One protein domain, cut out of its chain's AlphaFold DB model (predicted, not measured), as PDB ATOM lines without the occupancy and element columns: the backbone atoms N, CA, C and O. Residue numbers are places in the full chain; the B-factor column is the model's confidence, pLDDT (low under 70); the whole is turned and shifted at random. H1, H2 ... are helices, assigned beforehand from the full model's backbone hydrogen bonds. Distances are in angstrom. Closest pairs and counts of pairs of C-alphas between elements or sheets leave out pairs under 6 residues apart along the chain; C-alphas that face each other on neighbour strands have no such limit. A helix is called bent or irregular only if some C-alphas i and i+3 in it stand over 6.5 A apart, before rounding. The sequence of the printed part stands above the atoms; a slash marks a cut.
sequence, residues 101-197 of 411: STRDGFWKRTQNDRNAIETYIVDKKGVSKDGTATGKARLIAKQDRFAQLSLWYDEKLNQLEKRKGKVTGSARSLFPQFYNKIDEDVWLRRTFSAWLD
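AT A GLANCE: This is residues 101 to 197 of the 411 residues of an uncharacterized protein of Pseudocercospora fijiensis (strain CIRAD86) (UniProt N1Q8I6). Two long helices, H1 and H3, cross steeply as a lopsided X, with the later part of H3, residues 152 to 160, meeting residues 113 to 121 in the later half of H1. The shorter H5 packs on the earlier part of H3 and passes near H1, H4 packs on the earlier half of H1, and the small H2 and H6 lie toward the end of the body where H1 ends and H3 begins. The printed part has 97 residues, with six named helices in the order H1 to H6 and no named strand; the class is all helix. It is compact, with a radius of gyration of the C-alphas of 13.9 A, and elongated, spanning 42 by 25 by 19 A.

IN THESE COORDINATES: H1 takes residues 101 to 125 and is 35.0 A long, beginning at C-alpha 101 at (29.181, -14.241, -21.114). H2, residues 135 to 139, is neither bent nor irregular, but only just: C-alphas 135 and 138 are 6.1 A apart. H3, residues 142 to 161, is 30.0 A long from C-alpha 142 at (54.656, 10.779, -42.444); it is irregular, with C-alphas 143 and 146 7.1 A apart. H4 takes residues 171 to 174. H5, residues 181 to 191, is 15.1 A long. H6, residues 193 to 196, ends at C-alpha 196 at (48.398, 8.266, -42.071).

HOW THE PARTS SIT: H3 is the hub, touching H1, H5 and H6. Residues 113 to 121 of H1 touch residues 152 to 160 of H3, at a steep tilt of 57 degrees, opposite ways; their closest C-alphas, those of Ile 117 and Lys 156, are 6.2 A apart. H5 touches H3 at residues 146 to 150 of H3, at a steep tilt of 64 degrees, opposite ways; the closest C-alphas, those of Leu 149 and Leu 188, are 7.2 A apart. H1 and H5 are near each other, with 7 pairs of C-alphas within 10 A. H6 touches H3 at residues 142 to 146 of H3, with the C-alphas of Arg 145 and Leu 196 closest at 6.3 A. H4 touches H1 at residues 106 to 113 of H1, with the C-alphas of Thr 110 and Ala 171 closest at 5.3 A. H2 and H1 are close but not clearly touching, with the C-alphas of Lys 125 and Ala 137 closest at 6.3 A. H2 and H3 are apart. In H1 and H5 every O i to N i+4 pair is within hydrogen-bond range, in H3 14 of 16 and in H2 0 of 1, beside 2 of 2 O i to N i+3 pairs in H2; H4 and H6 are too short for an O i to N i+4 pair.

THE WHOLE: The C-alphas of Ser 101 and Leu 139, the two farthest apart, are 44.3 A from each other. The printed part has no cut. The links from H2 to H3 and from H5 to H6 are tight, the other three are short, and none is long. The mean pLDDT of the printed part is 85.1; residues 129 to 131, 136 to 139 and 164 to 168 are under 70.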
ATOM      1  N   SER A 101      29.138 -15.354 -22.074       71.38
ATOM      2  CA  SER A 101      29.181 -14.241 -21.114       71.38
ATOM      3  C   SER A 101      30.551 -13.541 -21.048       71.38
ATOM      4  O   SER A 101      30.627 -12.312 -20.965       71.38
ATOM      5  N   THR A 102      31.655 -14.293 -21.127       77.06
ATOM      6  CA  THR A 102      33.010 -13.711 -21.128       77.06
ATOM      7  C   THR A 102      33.385 -13.080 -22.470       77.06
ATOM      8  O   THR A 102      33.999 -12.012 -22.472       77.06
ATOM      9  N   ARG A 103      32.965 -13.659 -23.602       81.94
ATOM     10  CA  ARG A 103      33.154 -13.079 -24.945       81.94
ATOM     11  C   ARG A 103      32.373 -11.771 -25.118       81.94
ATOM     12  O   ARG A 103      32.936 -10.790 -25.599       81.94
ATOM     13  N   ASP A 104      31.127 -11.711 -24.652       85.50
ATOM     14  CA  ASP A 104      30.318 -10.482 -24.649       85.50
ATOM     15  C   ASP A 104      30.916  -9.413 -23.715       85.50
ATOM     16  O   ASP A 104      30.973  -8.225 -24.052       85.50
ATOM     17  N   GLY A 105      31.423  -9.841 -22.551       86.12
ATOM     18  CA  GLY A 105      32.149  -8.995 -21.604       86.12
ATOM     19  C   GLY A 105      33.423  -8.377 -22.191       86.12
ATOM     20  O   GLY A 105      33.702  -7.203 -21.927       86.12
ATOM     21  N   PHE A 106      34.152  -9.131 -23.022       90.62
ATOM     22  CA  PHE A 106      35.287  -8.635 -23.800       90.62
ATOM     23  C   PHE A 106      34.847  -7.579 -24.814       90.62
ATOM     24  O   PHE A 106      35.261  -6.430 -24.679       90.62
ATOM     25  N   TRP A 107      33.964  -7.906 -25.766       91.44
ATOM     26  CA  TRP A 107      33.573  -6.973 -26.838       91.44
ATOM     27  C   TRP A 107      33.029  -5.647 -26.307       91.44
ATOM     28  O   TRP A 107      33.428  -4.573 -26.768       91.44
ATOM     29  N   LYS A 108      32.182  -5.701 -25.271       90.69
ATOM     30  CA  LYS A 108      31.645  -4.508 -24.609       90.69
ATOM     31  C   LYS A 108      32.739  -3.647 -23.969       90.69
ATOM     32  O   LYS A 108      32.605  -2.424 -23.938       90.69
ATOM     33  N   ARG A 109      33.816  -4.250 -23.456       90.75
ATOM     34  CA  ARG A 109      34.953  -3.517 -22.882       90.75
ATOM     35  C   ARG A 109      35.897  -2.986 -23.954       90.75
ATOM     36  O   ARG A 109      36.251  -1.818 -23.878       90.75
ATOM     37  N   THR A 110      36.221  -3.780 -24.972       92.81
ATOM     38  CA  THR A 110      37.052  -3.362 -26.109       92.81
ATOM     39  C   THR A 110      36.460  -2.134 -26.795       92.81
ATOM     40  O   THR A 110      37.180  -1.176 -27.055       92.81
ATOM     41  N   GLN A 111      35.135  -2.080 -26.988       93.25
ATOM     42  CA  GLN A 111      34.489  -0.883 -27.533       93.25
ATOM     43  C   GLN A 111      34.580   0.331 -26.589       93.25
ATOM     44  O   GLN A 111      34.824   1.440 -27.053       93.25
ATOM     45  N   ASN A 112      34.427   0.146 -25.273       92.00
ATOM     46  CA  ASN A 112      34.579   1.237 -24.301       92.00
ATOM     47  C   ASN A 112      36.017   1.783 -24.257       92.00
ATOM     48  O   ASN A 112      36.205   2.999 -24.179       92.00
ATOM     49  N   ASP A 113      37.017   0.903 -24.332       92.94
ATOM     50  CA  ASP A 113      38.428   1.279 -24.371       92.94
ATOM     51  C   ASP A 113      38.745   2.021 -25.676       92.94
ATOM     52  O   ASP A 113      39.269   3.133 -25.622       92.94
ATOM     53  N   ARG A 114      38.335   1.480 -26.835       94.81
ATOM     54  CA  ARG A 114      38.477   2.131 -28.150       94.81
ATOM     55  C   ARG A 114      37.824   3.513 -28.182       94.81
ATOM     56  O   ARG A 114      38.497   4.470 -28.548       94.81
ATOM     57  N   ASN A 115      36.587   3.656 -27.695       93.50
ATOM     58  CA  ASN A 115      35.923   4.960 -27.549       93.50
ATOM     59  C   ASN A 115      36.767   5.923 -26.685       93.50
ATOM     60  O   ASN A 115      36.999   7.071 -27.058       93.50
ATOM     61  N   ALA A 116      37.271   5.461 -25.534       92.88
ATOM     62  CA  ALA A 116      38.077   6.281 -24.629       92.88
ATOM     63  C   ALA A 116      39.472   6.640 -25.183       92.88
ATOM     64  O   ALA A 116      40.062   7.631 -24.730       92.88
ATOM     65  N   ILE A 117      40.006   5.842 -26.112       94.19
ATOM     66  CA  ILE A 117      41.259   6.075 -26.844       94.19
ATOM     67  C   ILE A 117      41.038   7.039 -28.007       94.19
ATOM     68  O   ILE A 117      41.806   7.987 -28.149       94.19
ATOM     69  N   GLU A 118      39.956   6.878 -28.764       93.31
ATOM     70  CA  GLU A 118      39.544   7.805 -29.815       93.31
ATOM     71  C   GLU A 118      39.383   9.225 -29.246       93.31
ATOM     72  O   GLU A 118      40.091  10.139 -29.663       93.31
ATOM     73  N   THR A 119      38.571   9.395 -28.195       92.56
ATOM     74  CA  THR A 119      38.424  10.673 -27.471       92.56
ATOM     75  C   THR A 119      39.758  11.205 -26.936       92.56
ATOM     76  O   THR A 119      39.980  12.410 -26.900       92.56
ATOM     77  N   TYR A 120      40.688  10.336 -26.528       93.31
ATOM     78  CA  TYR A 120      42.001  10.775 -26.049       93.31
ATOM     79  C   TYR A 120      42.891  11.336 -27.166       93.31
ATOM     80  O   TYR A 120      43.549  12.359 -26.970       93.31
ATOM     81  N   ILE A 121      42.911  10.678 -28.325       91.81
ATOM     82  CA  ILE A 121      43.699  11.091 -29.489       91.81
ATOM     83  C   ILE A 121      43.094  12.362 -30.109       91.81
ATOM     84  O   ILE A 121      43.831  13.317 -30.369       91.81
ATOM     85  N   VAL A 122      41.766  12.434 -30.227       89.75
ATOM     86  CA  VAL A 122      41.051  13.631 -30.695       89.75
ATOM     87  C   VAL A 122      41.281  14.810 -29.747       89.75
ATOM     88  O   VAL A 122      41.954  15.772 -30.122       89.75
ATOM     89  N   ASP A 123      40.817  14.727 -28.498       88.69
ATOM     90  CA  ASP A 123      40.746  15.894 -27.609       88.69
ATOM     91  C   ASP A 123      42.116  16.353 -27.089       88.69
ATOM     92  O   ASP A 123      42.308  17.538 -26.813       88.69
ATOM     93  N   LYS A 124      43.074  15.429 -26.896       87.06
ATOM     94  CA  LYS A 124      44.370  15.744 -26.259       87.06
ATOM     95  C   LYS A 124      45.578  15.705 -27.183       87.06
ATOM     96  O   LYS A 124      46.607  16.278 -26.820       87.06
ATOM     97  N   LYS A 125      45.498  15.027 -28.331       89.19
ATOM     98  CA  LYS A 125      46.594  14.986 -29.316       89.19
ATOM     99  C   LYS A 125      46.275  15.823 -30.559       89.19
ATOM    100  O   LYS A 125      47.206  16.329 -31.181       89.19
ATOM    101  N   GLY A 126      44.993  16.067 -30.846       85.38
ATOM    102  CA  GLY A 126      44.536  17.000 -31.878       85.38
ATOM    103  C   GLY A 126      44.370  16.386 -33.269       85.38
ATOM    104  O   GLY A 126      44.346  17.133 -34.246       85.38
ATOM    105  N   VAL A 127      44.275  15.058 -33.383       86.56
ATOM    106  CA  VAL A 127      43.957  14.367 -34.649       86.56
ATOM    107  C   VAL A 127      42.455  14.102 -34.684       86.56
ATOM    108  O   VAL A 127      41.952  13.383 -33.828       86.56
ATOM    109  N   SER A 128      41.732  14.700 -35.627       75.25
ATOM    110  CA  SER A 128      40.270  14.605 -35.698       75.25
ATOM    111  C   SER A 128      39.766  13.216 -36.129       75.25
ATOM    112  O   SER A 128      40.540  12.355 -36.550       75.25
ATOM    113  N   LYS A 129      38.444  13.001 -36.050       66.88
ATOM    114  CA  LYS A 129      37.779  11.754 -36.486       66.88
ATOM    115  C   LYS A 129      37.883  11.504 -37.995       66.88
ATOM    116  O   LYS A 129      37.896  10.360 -38.424       66.88
ATOM    117  N   ASP A 130      37.965  12.566 -38.790       68.00
ATOM    118  CA  ASP A 130      38.274  12.535 -40.224       68.00
ATOM    119  C   ASP A 130      39.784  12.396 -40.506       68.00
ATOM    120  O   ASP A 130      40.204  12.486 -41.653       68.00
ATOM    121  N   GLY A 131      40.613  12.190 -39.475       66.50
ATOM    122  CA  GLY A 131      42.061  12.014 -39.578       66.50
ATOM    123  C   GLY A 131      42.855  13.298 -39.844       66.50
ATOM    124  O   GLY A 131      44.072  13.231 -40.006       66.50
ATOM    125  N   THR A 132      42.243  14.483 -39.873       73.06
ATOM    126  CA  THR A 132      43.007  15.718 -40.089       73.06
ATOM    127  C   THR A 132      43.707  16.194 -38.810       73.06
ATOM    128  O   THR A 132      43.161  16.219 -37.706       73.06
ATOM    129  N   ALA A 133      44.986  16.557 -38.948       77.44
ATOM    130  CA  ALA A 133      45.819  16.981 -37.828       77.44
ATOM    131  C   ALA A 133      45.680  18.478 -37.540       77.44
ATOM    132  O   ALA A 133      46.044  19.327 -38.360       77.44
ATOM    133  N   THR A 134      45.259  18.801 -36.322       73.25
ATOM    134  CA  THR A 134      45.215  20.166 -35.791       73.25
ATOM    135  C   THR A 134      46.379  20.416 -34.828       73.25
ATOM    136  O   THR A 134      46.861  19.515 -34.136       73.25
ATOM    137  N   GLY A 135      46.871  21.658 -34.789       70.06
ATOM    138  CA  GLY A 135      47.932  22.069 -33.866       70.06
ATOM    139  C   GLY A 135      49.186  21.183 -33.920       70.06
ATOM    140  O   GLY A 135      49.822  21.044 -34.964       70.06
ATOM    141  N   LYS A 136      49.558  20.605 -32.770       59.84
ATOM    142  CA  LYS A 136      50.839  19.900 -32.570       59.84
ATOM    143  C   LYS A 136      50.974  18.600 -33.372       59.84
ATOM    144  O   LYS A 136      52.090  18.275 -33.768       59.84
ATOM    145  N   ALA A 137      49.880  17.895 -33.671       66.19
ATOM    146  CA  ALA A 137      49.927  16.646 -34.442       66.19
ATOM    147  C   ALA A 137      50.437  16.829 -35.886       66.19
ATOM    148  O   ALA A 137      50.871  15.869 -36.520       66.19
ATOM    149  N   ARG A 138      50.426  18.060 -36.415       67.19
ATOM    150  CA  ARG A 138      50.883  18.366 -37.779       67.19
ATOM    151  C   ARG A 138      52.412  18.361 -37.942       67.19
ATOM    152  O   ARG A 138      52.889  18.356 -39.071       67.19
ATOM    153  N   LEU A 139      53.179  18.351 -36.847       68.69
ATOM    154  CA  LEU A 139      54.652  18.397 -36.869       68.69
ATOM    155  C   LEU A 139      55.326  17.022 -37.053       68.69
ATOM    156  O   LEU A 139      56.549  16.942 -37.024       68.69
ATOM    157  N   ILE A 140      54.553  15.945 -37.216       82.19
ATOM    158  CA  ILE A 140      55.069  14.570 -37.241       82.19
ATOM    159  C   ILE A 140      55.240  14.091 -38.688       82.19
ATOM    160  O   ILE A 140      54.292  14.120 -39.487       82.19
ATOM    161  N   ALA A 141      56.463  13.664 -39.019       82.75
ATOM    162  CA  ALA A 141      56.824  13.156 -40.337       82.75
ATOM    163  C   ALA A 141      56.009  11.901 -40.688       82.75
ATOM    164  O   ALA A 141      55.640  11.125 -39.807       82.75
ATOM    165  N   LYS A 142      55.680  11.732 -41.977       83.50
ATOM    166  CA  LYS A 142      54.656  10.779 -42.444       83.50
ATOM    167  C   LYS A 142      54.902   9.353 -41.941       83.50
ATOM    168  O   LYS A 142      53.984   8.737 -41.406       83.50
ATOM    169  N   GLN A 143      56.141   8.879 -42.057       83.88
ATOM    170  CA  GLN A 143      56.557   7.534 -41.660       83.88
ATOM    171  C   GLN A 143      56.360   7.244 -40.158       83.88
ATOM    172  O   GLN A 143      56.060   6.111 -39.786       83.88
ATOM    173  N   ASP A 144      56.438   8.265 -39.300       87.88
ATOM    174  CA  ASP A 144      56.409   8.108 -37.841       87.88
ATOM    175  C   ASP A 144      54.990   8.189 -37.248       87.88
ATOM    176  O   ASP A 144      54.764   7.802 -36.098       87.88
ATOM    177  N   ARG A 145      53.998   8.666 -38.017       88.44
ATOM    178  CA  ARG A 145      52.634   8.927 -37.514       88.44
ATOM    179  C   ARG A 145      51.943   7.675 -36.976       88.44
ATOM    180  O   ARG A 145      51.280   7.751 -35.943       88.44
ATOM    181  N   PHE A 146      52.128   6.516 -37.614       91.56
ATOM    182  CA  PHE A 146      51.542   5.268 -37.113       91.56
ATOM    183  C   PHE A 146      52.193   4.812 -35.800       91.56
ATOM    184  O   PHE A 146      51.484   4.505 -34.846       91.56
ATOM    185  N   ALA A 147      53.528   4.849 -35.708       90.94
ATOM    186  CA  ALA A 147      54.228   4.559 -34.456       90.94
ATOM    187  C   ALA A 147      53.771   5.510 -33.333       90.94
ATOM    188  O   ALA A 147      53.580   5.091 -32.189       90.94
ATOM    189  N   GLN A 148      53.505   6.776 -33.669       91.06
ATOM    190  CA  GLN A 148      52.962   7.735 -32.719       91.06
ATOM    191  C   GLN A 148      51.525   7.405 -32.267       91.06
ATOM    192  O   GLN A 148      51.250   7.562 -31.072       91.06
ATOM    193  N   LEU A 149      50.638   6.929 -33.158       91.50
ATOM    194  CA  LEU A 149      49.308   6.420 -32.781       91.50
ATOM    195  C   LEU A 149      49.426   5.271 -31.780       91.50
ATOM    196  O   LEU A 149      48.813   5.345 -30.716       91.50
ATOM    197  N   SER A 150      50.235   4.247 -32.079       93.25
ATOM    198  CA  SER A 150      50.420   3.092 -31.189       93.25
ATOM    199  C   SER A 150      50.972   3.517 -29.820       93.25
ATOM    200  O   SER A 150      50.497   3.037 -28.793       93.25
ATOM    201  N   LEU A 151      51.890   4.490 -29.766       94.69
ATOM    202  CA  LEU A 151      52.374   5.058 -28.500       94.69
ATOM    203  C   LEU A 151      51.271   5.773 -27.699       94.69
ATOM    204  O   LEU A 151      51.219   5.626 -26.481       94.69
ATOM    205  N   TRP A 152      50.378   6.536 -28.340       94.25
ATOM    206  CA  TRP A 152      49.252   7.194 -27.652       94.25
ATOM    207  C   TRP A 152      48.146   6.212 -27.245       94.25
ATOM    208  O   TRP A 152      47.499   6.416 -26.215       94.25
ATOM    209  N   TYR A 153      47.953   5.145 -28.022       94.31
ATOM    210  CA  TYR A 153      47.081   4.016 -27.712       94.31
ATOM    211  C   TYR A 153      47.561   3.296 -26.443       94.31
ATOM    212  O   TYR A 153      46.814   3.209 -25.466       94.31
ATOM    213  N   ASP A 154      48.830   2.875 -26.403       94.06
ATOM    214  CA  ASP A 154      49.425   2.206 -25.241       94.06
ATOM    215  C   ASP A 154      49.489   3.134 -24.017       94.06
ATOM    216  O   ASP A 154      49.130   2.723 -22.912       94.06
ATOM    217  N   GLU A 155      49.852   4.414 -24.189       94.75
ATOM    218  CA  GLU A 155      49.782   5.430 -23.127       94.75
ATOM    219  C   GLU A 155      48.381   5.477 -22.495       94.75
ATOM    220  O   GLU A 155      48.243   5.551 -21.269       94.75
ATOM    221  N   LYS A 156      47.332   5.396 -23.319       93.50
ATOM    222  CA  LYS A 156      45.948   5.469 -22.864       93.50
ATOM    223  C   LYS A 156      45.442   4.164 -22.249       93.50
ATOM    224  O   LYS A 156      44.789   4.243 -21.208       93.50
ATOM    225  N   LEU A 157      45.765   2.991 -22.799       91.94
ATOM    226  CA  LEU A 157      45.478   1.708 -22.139       91.94
ATOM    227  C   LEU A 157      46.129   1.650 -20.753       91.94
ATOM    228  O   LEU A 157      45.453   1.364 -19.765       91.94
ATOM    229  N   ASN A 158      47.399   2.049 -20.654       91.50
ATOM    230  CA  ASN A 158      48.132   2.113 -19.391       91.50
ATOM    231  C   ASN A 158      47.492   3.102 -18.387       91.50
ATOM    232  O   ASN A 158      47.591   2.900 -17.176       91.50
ATOM    233  N   GLN A 159      46.822   4.169 -18.850       90.50
ATOM    234  CA  GLN A 159      46.021   5.064 -17.995       90.50
ATOM    235  C   GLN A 159      44.692   4.439 -17.542       90.50
ATOM    236  O   GLN A 159      44.214   4.780 -16.460       90.50
ATOM    237  N   LEU A 160      44.070   3.575 -18.351       88.81
ATOM    238  CA  LEU A 160      42.841   2.863 -17.988       88.81
ATOM    239  C   LEU A 160      43.143   1.774 -16.950       88.81
ATOM    240  O   LEU A 160      42.530   1.767 -15.887       88.81
ATOM    241  N   GLU A 161      44.162   0.951 -17.197       88.56
ATOM    242  CA  GLU A 161      44.614  -0.138 -16.315       88.56
ATOM    243  C   GLU A 161      45.034   0.346 -14.916       88.56
ATOM    244  O   GLU A 161      44.838  -0.357 -13.928       88.56
ATOM    245  N   LYS A 162      45.544   1.580 -14.799       86.06
ATOM    246  CA  LYS A 162      45.926   2.197 -13.513       86.06
ATOM    247  C   LYS A 162      44.747   2.783 -12.711       86.06
ATOM    248  O   LYS A 162      44.963   3.316 -11.621       86.06
ATOM    249  N   ARG A 163      43.501   2.704 -13.195       80.94
ATOM    250  CA  ARG A 163      42.311   3.176 -12.455       80.94
ATOM    251  C   ARG A 163      41.912   2.166 -11.378       80.94
ATOM    252  O   ARG A 163      41.525   1.042 -11.689       80.94
ATOM    253  N   LYS A 164      41.969   2.585 -10.107       57.09
ATOM    254  CA  LYS A 164      41.681   1.733  -8.938       57.09
ATOM    255  C   LYS A 164      40.288   1.087  -9.002       57.09
ATOM    256  O   LYS A 164      39.280   1.784  -8.931       57.09
ATOM    257  N   GLY A 165      40.260  -0.244  -9.023       60.62
ATOM    258  CA  GLY A 165      39.054  -1.064  -8.907       60.62
ATOM    259  C   GLY A 165      39.282  -2.482  -9.440       60.62
ATOM    260  O   GLY A 165      40.002  -2.679 -10.413       60.62
ATOM    261  N   LYS A 166      38.651  -3.498  -8.837       52.75
ATOM    262  CA  LYS A 166      38.782  -4.904  -9.293       52.75
ATOM    263  C   LYS A 166      38.032  -5.211 -10.607       52.75
ATOM    264  O   LYS A 166      38.039  -6.346 -11.060       52.75
ATOM    265  N   VAL A 167      37.378  -4.211 -11.208       60.66
ATOM    266  CA  VAL A 167      36.528  -4.333 -12.415       60.66
ATOM    267  C   VAL A 167      36.917  -3.294 -13.492       60.66
ATOM    268  O   VAL A 167      36.234  -3.140 -14.505       60.66
ATOM    269  N   THR A 168      38.011  -2.547 -13.291       66.12
ATOM    270  CA  THR A 168      38.353  -1.328 -14.060       66.12
ATOM    271  C   THR A 168      39.623  -1.427 -14.911       66.12
ATOM    272  O   THR A 168      40.065  -0.410 -15.436       66.12
ATOM    273  N   GLY A 169      40.171  -2.629 -15.107       76.69
ATOM    274  CA  GLY A 169      41.198  -2.873 -16.127       76.69
ATOM    275  C   GLY A 169      40.680  -2.686 -17.562       76.69
ATOM    276  O   GLY A 169      39.469  -2.637 -17.799       76.69
ATOM    277  N   SER A 170      41.599  -2.605 -18.519       89.25
ATOM    278  CA  SER A 170      41.318  -2.674 -19.962       89.25
ATOM    279  C   SER A 170      40.796  -4.054 -20.394       89.25
ATOM    280  O   SER A 170      40.944  -5.041 -19.670       89.25
ATOM    281  N   ALA A 171      40.268  -4.167 -21.613       89.12
ATOM    282  CA  ALA A 171      40.012  -5.446 -22.272       89.12
ATOM    283  C   ALA A 171      41.295  -6.289 -22.393       89.12
ATOM    284  O   ALA A 171      41.268  -7.475 -22.077       89.12
ATOM    285  N   ARG A 172      42.428  -5.651 -22.730       89.75
ATOM    286  CA  ARG A 172      43.772  -6.259 -22.768       89.75
ATOM    287  C   ARG A 172      44.141  -6.979 -21.467       89.75
ATOM    288  O   ARG A 172      44.663  -8.085 -21.504       89.75
ATOM    289  N   SER A 173      43.876  -6.345 -20.325       88.56
ATOM    290  CA  SER A 173      44.251  -6.861 -18.999       88.56
ATOM    291  C   SER A 173      43.238  -7.836 -18.390       88.56
ATOM    292  O   SER A 173      43.631  -8.703 -17.615       88.56
ATOM    293  N   LEU A 174      41.947  -7.708 -18.718       87.38
ATOM    294  CA  LEU A 174      40.877  -8.540 -18.146       87.38
ATOM    295  C   LEU A 174      40.496  -9.748 -19.013       87.38
ATOM    296  O   LEU A 174      39.910 -10.697 -18.497       87.38
ATOM    297  N   PHE A 175      40.820  -9.717 -20.306       88.69
ATOM    298  CA  PHE A 175      40.526 -10.779 -21.268       88.69
ATOM    299  C   PHE A 175      41.711 -11.008 -22.235       88.69
ATOM    300  O   PHE A 175      41.521 -10.961 -23.456       88.69
ATOM    301  N   PRO A 176      42.943 -11.237 -21.734       88.88
ATOM    302  CA  PRO A 176      44.134 -11.374 -22.580       88.88
ATOM    303  C   PRO A 176      44.005 -12.485 -23.634       88.88
ATOM    304  O   PRO A 176      44.549 -12.353 -24.722       88.88
ATOM    305  N   GLN A 177      43.226 -13.536 -23.360       88.94
ATOM    306  CA  GLN A 177      42.950 -14.643 -24.282       88.94
ATOM    307  C   GLN A 177      42.109 -14.264 -25.517       88.94
ATOM    308  O   GLN A 177      42.023 -15.051 -26.455       88.94
ATOM    309  N   PHE A 178      41.469 -13.089 -25.518       87.50
ATOM    310  CA  PHE A 178      40.706 -12.561 -26.657       87.50
ATOM    311  C   PHE A 178      41.335 -11.292 -27.255       87.50
ATOM    312  O   PHE A 178      40.882 -10.815 -28.292       87.50
ATOM    313  N   TYR A 179      42.370 -10.734 -26.620       88.62
ATOM    314  CA  TYR A 179      43.021  -9.510 -27.070       88.62
ATOM    315  C   TYR A 179      44.125  -9.810 -28.092       88.62
ATOM    316  O   TYR A 179      45.109 -10.482 -27.788       88.62
ATOM    317  N   ASN A 180      43.998  -9.237 -29.286       91.38
ATOM    318  CA  ASN A 180      44.980  -9.337 -30.359       91.38
ATOM    319  C   ASN A 180      45.474  -7.936 -30.740       91.38
ATOM    320  O   ASN A 180      44.684  -7.083 -31.143       91.38
ATOM    321  N   LYS A 181      46.790  -7.697 -30.661       89.50
ATOM    322  CA  LYS A 181      47.369  -6.397 -31.033       89.50
ATOM    323  C   LYS A 181      47.154  -6.061 -32.517       89.50
ATOM    324  O   LYS A 181      46.960  -4.893 -32.834       89.50
ATOM    325  N   ILE A 182      47.132  -7.058 -33.404       90.00
ATOM    326  CA  ILE A 182      46.964  -6.841 -34.850       90.00
ATOM    327  C   ILE A 182      45.592  -6.215 -35.145       90.00
ATOM    328  O   ILE A 182      45.514  -5.263 -35.915       90.00
ATOM    329  N   ASP A 183      44.528  -6.672 -34.479       90.69
ATOM    330  CA  ASP A 183      43.169  -6.142 -34.679       90.69
ATOM    331  C   ASP A 183      43.024  -4.692 -34.182       90.69
ATOM    332  O   ASP A 183      42.246  -3.909 -34.732       90.69
ATOM    333  N   GLU A 184      43.794  -4.313 -33.160       92.00
ATOM    334  CA  GLU A 184      43.853  -2.947 -32.630       92.00
ATOM    335  C   GLU A 184      44.706  -2.025 -33.519       92.00
ATOM    336  O   GLU A 184      44.301  -0.897 -33.794       92.00
ATOM    337  N   ASP A 185      45.835  -2.510 -34.047       92.19
ATOM    338  CA  ASP A 185      46.658  -1.789 -35.028       92.19
ATOM    339  C   ASP A 185      45.898  -1.593 -36.364       92.19
ATOM    340  O   ASP A 185      45.988  -0.526 -36.981       92.19
ATOM    341  N   VAL A 186      45.079  -2.566 -36.788       92.44
ATOM    342  CA  VAL A 186      44.139  -2.439 -37.920       92.44
ATOM    343  C   VAL A 186      43.018  -1.444 -37.607       92.44
ATOM    344  O   VAL A 186      42.701  -0.598 -38.449       92.44
ATOM    345  N   TRP A 187      42.440  -1.479 -36.401       92.69
ATOM    346  CA  TRP A 187      41.441  -0.495 -35.972       92.69
ATOM    347  C   TRP A 187      42.006   0.935 -35.962       92.69
ATOM    348  O   TRP A 187      41.352   1.843 -36.478       92.69
ATOM    349  N   LEU A 188      43.231   1.142 -35.466       91.62
ATOM    350  CA  LEU A 188      43.927   2.433 -35.506       91.62
ATOM    351  C   LEU A 188      44.124   2.928 -36.945       91.62
ATOM    352  O   LEU A 188      43.792   4.076 -37.244       91.62
ATOM    353  N   ARG A 189      44.606   2.062 -37.849       90.31
ATOM    354  CA  ARG A 189      44.792   2.390 -39.277       90.31
ATOM    355  C   ARG A 189      43.488   2.780 -39.961       90.31
ATOM    356  O   ARG A 189      43.482   3.727 -40.737       90.31
ATOM    357  N   ARG A 190      42.389   2.086 -39.653       89.62
ATOM    358  CA  ARG A 190      41.061   2.383 -40.207       89.62
ATOM    359  C   ARG A 190      40.441   3.659 -39.625       89.62
ATOM    360  O   ARG A 190      39.751   4.366 -40.346       89.62
ATOM    361  N   THR A 191      40.672   3.944 -38.343       89.62
ATOM    362  CA  THR A 191      40.054   5.083 -37.631       89.62
ATOM    363  C   THR A 191      40.767   6.405 -37.910       89.62
ATOM    364  O   THR A 191      40.124   7.445 -37.965       89.62
ATOM    365  N   PHE A 192      42.083   6.376 -38.124       89.31
ATOM    366  CA  PHE A 192      42.906   7.566 -38.372       89.31
ATOM    367  C   PHE A 192      43.554   7.549 -39.767       89.31
ATOM    368  O   PHE A 192      44.629   8.116 -39.956       89.31
ATOM    369  N   SER A 193      42.915   6.897 -40.745       87.12
ATOM    370  CA  SER A 193      43.463   6.631 -42.085       87.12
ATOM    371  C   SER A 193      44.021   7.881 -42.766       87.12
ATOM    372  O   SER A 193      45.187   7.893 -43.155       87.12
ATOM    373  N   ALA A 194      43.254   8.972 -42.819       84.06
ATOM    374  CA  ALA A 194      43.703  10.223 -43.426       84.06
ATOM    375  C   ALA A 194      44.836  10.921 -42.646       84.06
ATOM    376  O   ALA A 194      45.584  11.688 -43.250       84.06
ATOM    377  N   TRP A 195      45.050  10.627 -41.350       85.81
ATOM    378  CA  TRP A 195      46.256  11.112 -40.660       85.81
ATOM    379  C   TRP A 195      47.501  10.349 -41.096       85.81
ATOM    380  O   TRP A 195      48.601  10.892 -41.090       85.81
ATOM    381  N   LEU A 196      47.339   9.095 -41.504       86.25
ATOM    382  CA  LEU A 196      48.398   8.266 -42.071       86.25
ATOM    383  C   LEU A 196      48.568   8.503 -43.586       86.25
ATOM    384  O   LEU A 196      49.276   7.744 -44.236       86.25
ATOM    385  N   ASP A 197      47.911   9.535 -44.139       74.94
ATOM    386  CA  ASP A 197      47.749   9.810 -45.575       74.94
ATOM    387  C   ASP A 197      47.177   8.605 -46.371       74.94
ATOM    388  O   ASP A 197      47.364   8.487 -47.581       74.94
TER     389      ASP A 197